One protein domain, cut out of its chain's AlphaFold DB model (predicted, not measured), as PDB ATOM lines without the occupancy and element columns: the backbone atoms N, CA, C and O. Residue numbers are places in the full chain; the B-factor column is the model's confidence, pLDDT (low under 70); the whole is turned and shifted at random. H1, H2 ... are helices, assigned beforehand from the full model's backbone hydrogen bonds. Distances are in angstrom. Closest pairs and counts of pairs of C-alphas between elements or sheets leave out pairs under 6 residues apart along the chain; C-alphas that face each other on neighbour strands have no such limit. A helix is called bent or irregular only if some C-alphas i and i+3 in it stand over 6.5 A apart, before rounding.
ATOM      1  N   GLY A 106     -69.403  67.699  19.253       87.12
ATOM      2  CA  GLY A 106     -69.370  67.026  17.964       87.12
ATOM      3  C   GLY A 106     -67.971  66.531  17.591       87.12
ATOM      4  O   GLY A 106     -66.949  67.202  17.765       87.12
ATOM      5  N   ILE A 107     -67.920  65.334  17.006       88.06
ATOM      6  CA  ILE A 107     -66.658  64.650  16.696       88.06
ATOM      7  C   ILE A 107     -65.762  65.433  15.720       88.06
ATOM      8  O   ILE A 107     -64.540  65.410  15.849       88.06
ATOM      9  N   LEU A 108     -66.357  66.185  14.786       89.12
ATOM     10  CA  LEU A 108     -65.620  66.999  13.814       89.12
ATOM     11  C   LEU A 108     -64.911  68.195  14.469       89.12
ATOM     12  O   LEU A 108     -63.786  68.530  14.086       89.12
ATOM     13  N   GLN A 109     -65.524  68.827  15.475       89.81
ATOM     14  CA  GLN A 109     -64.903  69.952  16.178       89.81
ATOM     15  C   GLN A 109     -63.743  69.468  17.052       89.81
ATOM     16  O   GLN A 109     -62.667  70.059  17.028       89.81
ATOM     17  N   ILE A 110     -63.927  68.351  17.760       90.19
ATOM     18  CA  ILE A 110     -62.874  67.748  18.588       90.19
ATOM     19  C   ILE A 110     -61.689  67.325  17.719       90.19
ATOM     20  O   ILE A 110     -60.546  67.658  18.029       90.19
ATOM     21  N   LEU A 111     -61.955  66.643  16.600       90.38
ATOM     22  CA  LEU A 111     -60.904  66.197  15.692       90.38
ATOM     23  C   LEU A 111     -60.149  67.382  15.079       90.38
ATOM     24  O   LEU A 111     -58.921  67.369  15.036       90.38
ATOM     25  N   SER A 112     -60.859  68.424  14.641       91.62
ATOM     26  CA  SER A 112     -60.212  69.614  14.078       91.62
ATOM     27  C   SER A 112     -59.372  70.367  15.114       91.62
ATOM     28  O   SER A 112     -58.242  70.742  14.803       91.62
ATOM     29  N   ALA A 113     -59.847  70.513  16.354       92.25
ATOM     30  CA  ALA A 113     -59.080  71.116  17.444       92.25
ATOM     31  C   ALA A 113     -57.832  70.291  17.808       92.25
ATOM     32  O   ALA A 113     -56.744  70.849  17.968       92.25
ATOM     33  N   ALA A 114     -57.961  68.962  17.883       91.81
ATOM     34  CA  ALA A 114     -56.846  68.063  18.167       91.81
ATOM     35  C   ALA A 114     -55.780  68.105  17.060       91.81
ATOM     36  O   ALA A 114     -54.590  68.209  17.355       91.81
ATOM     37  N   MET A 115     -56.194  68.092  15.788       92.62
ATOM     38  CA  MET A 115     -55.277  68.230  14.652       92.62
ATOM     39  C   MET A 115     -54.598  69.601  14.626       92.62
ATOM     40  O   MET A 115     -53.390  69.674  14.407       92.62
ATOM     41  N   ALA A 116     -55.341  70.684  14.882       92.06
ATOM     42  CA  ALA A 116     -54.774  72.029  14.952       92.06
ATOM     43  C   ALA A 116     -53.685  72.116  16.030       92.06
ATOM     44  O   ALA A 116     -52.603  72.644  15.770       92.06
ATOM     45  N   GLN A 117     -53.927  71.524  17.204       93.81
ATOM     46  CA  GLN A 117     -52.918  71.476  18.255       93.81
ATOM     47  C   GLN A 117     -51.726  70.577  17.886       93.81
ATOM     48  O   GLN A 117     -50.577  70.947  18.127       93.81
ATOM     49  N   ALA A 118     -51.962  69.423  17.249       92.38
ATOM     50  CA  ALA A 118     -50.895  68.537  16.782       92.38
ATOM     51  C   ALA A 118     -49.974  69.223  15.748       92.38
ATOM     52  O   ALA A 118     -48.750  69.105  15.825       92.38
ATOM     53  N   PHE A 119     -50.531  69.993  14.807       90.69
ATOM     54  CA  PHE A 119     -49.728  70.752  13.845       90.69
ATOM     55  C   PHE A 119     -48.982  71.919  14.491       90.69
ATOM     56  O   PHE A 119     -47.813  72.138  14.167       90.69
ATOM     57  N   PHE A 120     -49.611  72.617  15.441       89.19
ATOM     58  CA  PHE A 120     -48.961  73.692  16.185       89.19
ATOM     59  C   PHE A 120     -47.767  73.176  17.003       89.19
ATOM     60  O   PHE A 120     -46.668  73.718  16.880       89.19
ATOM     61  N   THR A 121     -47.928  72.083  17.763       90.00
ATOM     62  CA  THR A 121     -46.830  71.528  18.580       90.00
ATOM     63  C   THR A 121     -45.678  70.976  17.746       90.00
ATOM     64  O   THR A 121     -44.529  71.064  18.174       90.00
ATOM     65  N   LEU A 122     -45.952  70.419  16.562       86.50
ATOM     66  CA  LEU A 122     -44.908  69.952  15.648       86.50
ATOM     67  C   LEU A 122     -44.336  71.086  14.785       86.50
ATOM     68  O   LEU A 122     -43.408  70.856  14.012       86.50
ATOM     69  N   SER A 123     -44.879  72.306  14.904       86.94
ATOM     70  CA  SER A 123     -44.537  73.445  14.045       86.94
ATOM     71  C   SER A 123     -44.649  73.106  12.546       86.94
ATOM     72  O   SER A 123     -43.885  73.600  11.712       86.94
ATOM     73  N   ILE A 124     -45.597  72.230  12.194       83.06
ATOM     74  CA  ILE A 124     -45.873  71.823  10.814       83.06
ATOM     75  C   ILE A 124     -46.787  72.881  10.194       83.06
ATOM     76  O   ILE A 124     -47.815  73.234  10.761       83.06
ATOM     77  N   GLY A 125     -46.398  73.404   9.029       78.44
ATOM     78  CA  GLY A 125     -47.134  74.454   8.311       78.44
ATOM     79  C   GLY A 125     -46.456  75.829   8.307       78.44
ATOM     80  O   GLY A 125     -46.736  76.624   7.419       78.44
ATOM     81  N   ILE A 126     -45.498  76.087   9.207       85.00
ATOM     82  CA  ILE A 126     -44.691  77.329   9.208       85.00
ATOM     83  C   ILE A 126     -43.342  77.190   8.473       85.00
ATOM     84  O   ILE A 126     -42.509  78.089   8.523       85.00
ATOM     85  N   GLY A 127     -43.084  76.044   7.834       80.81
ATOM     86  CA  GLY A 127     -41.849  75.775   7.081       80.81
ATOM     87  C   GLY A 127     -40.591  75.540   7.930       80.81
ATOM     88  O   GLY A 127     -39.524  75.283   7.377       80.81
ATOM     89  N   ALA A 128     -40.693  75.564   9.264       82.25
ATOM     90  CA  ALA A 128     -39.541  75.433  10.162       82.25
ATOM     91  C   ALA A 128     -38.748  74.137   9.918       82.25
ATOM     92  O   ALA A 128     -37.528  74.176   9.767       82.25
ATOM     93  N   ILE A 129     -39.428  72.992   9.796       81.81
ATOM     94  CA  ILE A 129     -38.759  71.709   9.542       81.81
ATOM     95  C   ILE A 129     -38.103  71.656   8.153       81.81
ATOM     96  O   ILE A 129     -37.020  71.094   8.013       81.81
ATOM     97  N   GLN A 130     -38.693  72.305   7.140       82.06
ATOM     98  CA  GLN A 130     -38.141  72.341   5.780       82.06
ATOM     99  C   GLN A 130     -36.804  73.084   5.715       82.06
ATOM    100  O   GLN A 130     -35.958  72.715   4.909       82.06
ATOM    101  N   ILE A 131     -36.578  74.082   6.575       80.69
ATOM    102  CA  ILE A 131     -35.294  74.796   6.652       80.69
ATOM    103  C   ILE A 131     -34.189  73.874   7.185       80.69
ATOM    104  O   ILE A 131     -33.049  73.928   6.722       80.69
ATOM    105  N   PHE A 132     -34.515  73.006   8.144       75.12
ATOM    106  CA  PHE A 132     -33.534  72.113   8.755       75.12
ATOM    107  C   PHE A 132     -33.248  70.865   7.917       75.12
ATOM    108  O   PHE A 132     -32.115  70.392   7.934       75.12
ATOM    109  N   VAL A 133     -34.220  70.346   7.161       76.75
ATOM    110  CA  VAL A 133     -34.072  69.101   6.385       76.75
ATOM    111  C   VAL A 133     -32.829  69.097   5.465       76.75
ATOM    112  O   VAL A 133     -32.018  68.185   5.621       76.75
ATOM    113  N   PRO A 134     -32.578  70.101   4.596       75.31
ATOM    114  CA  PRO A 134     -31.395  70.125   3.726       75.31
ATOM    115  C   PRO A 134     -30.054  70.128   4.476       75.31
ATOM    116  O   PRO A 134     -29.067  69.571   3.993       75.31
ATOM    117  N   ILE A 135     -30.001  70.735   5.670       68.31
ATOM    118  CA  ILE A 135     -28.783  70.817   6.495       68.31
ATOM    119  C   ILE A 135     -28.341  69.415   6.925       68.31
ATOM    120  O   ILE A 135     -27.149  69.105   6.907       68.31
ATOM    121  N   TRP A 136     -29.301  68.553   7.264       62.84
ATOM    122  CA  TRP A 136     -29.030  67.168   7.641       62.84
ATOM    123  C   TRP A 136     -28.615  66.317   6.447       62.84
ATOM    124  O   TRP A 136     -27.689  65.523   6.588       62.84
ATOM    125  N   THR A 137     -29.214  66.527   5.271       64.94
ATOM    126  CA  THR A 137     -28.842  65.803   4.046       64.94
ATOM    127  C   THR A 137     -27.399  66.079   3.636       64.94
ATOM    128  O   THR A 137     -26.688  65.174   3.215       64.94
ATOM    129  N   HIS A 138     -26.924  67.316   3.794       59.97
ATOM    130  CA  HIS A 138     -25.515  67.620   3.553       59.97
ATOM    131  C   HIS A 138     -24.608  67.083   4.670       59.97
ATOM    132  O   HIS A 138     -23.525  66.585   4.373       59.97
ATOM    133  N   ALA A 139     -25.031  67.126   5.939       60.22
ATOM    134  CA  ALA A 139     -24.239  66.610   7.058       60.22
ATOM    135  C   ALA A 139     -24.003  65.090   6.979       60.22
ATOM    136  O   ALA A 139     -22.878  64.645   7.204       60.22
ATOM    137  N   THR A 140     -25.013  64.300   6.596       58.53
ATOM    138  CA  THR A 140     -24.877  62.844   6.411       58.53
ATOM    139  C   THR A 140     -23.975  62.484   5.230       58.53
ATOM    140  O   THR A 140     -23.201  61.536   5.334       58.53
ATOM    141  N   VAL A 141     -23.983  63.270   4.146       54.41
ATOM    142  CA  VAL A 141     -23.086  63.070   2.988       54.41
ATOM    143  C   VAL A 141     -21.611  63.300   3.344       54.41
ATOM    144  O   VAL A 141     -20.742  62.597   2.830       54.41
ATOM    145  N   TRP A 142     -21.302  64.240   4.243       44.03
ATOM    146  CA  TRP A 142     -19.932  64.438   4.738       44.03
ATOM    147  C   TRP A 142     -19.503  63.370   5.749       44.03
ATOM    148  O   TRP A 142     -18.334  63.000   5.774       44.03
ATOM    149  N   GLN A 143     -20.437  62.834   6.538       49.19
ATOM    150  CA  GLN A 143     -20.171  61.749   7.489       49.19
ATOM    151  C   GLN A 143     -19.947  60.386   6.820       49.19
ATOM    152  O   GLN A 143     -19.326  59.523   7.421       49.19
ATOM    153  N   GLN A 144     -20.432  60.200   5.588       46.56
ATOM    154  CA  GLN A 144     -20.182  59.007   4.767       46.56
ATOM    155  C   GLN A 144     -18.920  59.117   3.889       46.56
ATOM    156  O   GLN A 144     -18.558  58.153   3.219       46.56
ATOM    157  N   ARG A 145     -18.268  60.290   3.844       44.28
ATOM    158  CA  ARG A 145     -17.022  60.539   3.089       44.28
ATOM    159  C   ARG A 145     -15.755  60.525   3.961       44.28
ATOM    160  O   ARG A 145     -14.674  60.770   3.428       44.28
ATOM    161  N   LEU A 146     -15.893  60.255   5.259       43.44
ATOM    162  CA  LEU A 146     -14.811  59.964   6.208       43.44
ATOM    163  C   LEU A 146     -14.919  58.501   6.640       43.44
ATOM    164  O   LEU A 146     -13.852  57.901   6.881       43.44
TER     165      LEU A 146
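Overview. This is residues 106 to 146 of the 146 residues of the protein "Na+-dependent transporters of the SNF family" of Anaerobiospirillum thomasii (UniProt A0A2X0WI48). What shape do these atoms make? They make a long, thin rod of two helices, H1 and then H2, set one after the other along the longest axis as a wide, open V, with a short loop at the bend and no packing of one helix on the other. How much is printed, and of what class? The printed part has 41 residues with two named helices in the order H1, H2 and no named strand, and its class is all helix. How large is it? It is extended, with a radius of gyration of the C-alphas of 16.8 A and spans of 56 by 16 by 11 A.

Along the chain. Where does the first helix lie? H1 is residues 107 to 121, 21.1 A from first to last C-alpha, and C-alpha 107 is at (-66.658, 64.650, 16.696). Where does the second lie? H2 is residues 128 to 143, 23.9 A from first to last C-alpha, and ends with C-alpha 143 at (-20.171, 61.749, 7.489). Is either helix irregular? H2 is irregular, but only just: C-alphas 131 and 134 are 6.8 A apart.

Arrangement. Do the helices meet? H1 and H2 are apart, with no C-alpha of the one within 8 A of the other. What joins them? A short link of six residues lies between H1 and H2. What do the backbone N and O atoms show? In H1 every O i to N i+4 pair is within hydrogen-bond range; in H2 9 of 12 are.

Size, cuts and confidence. Which C-alphas are farthest apart? Those of Gly 106 and Leu 146, the chain's last residue, are 56.3 A apart. Is there a cut or a long link? The printed part has no cut, and no link is long. Where is the model's confidence low? Residues 135 to 146 are under 70, and the mean pLDDT of the printed part is 77.1.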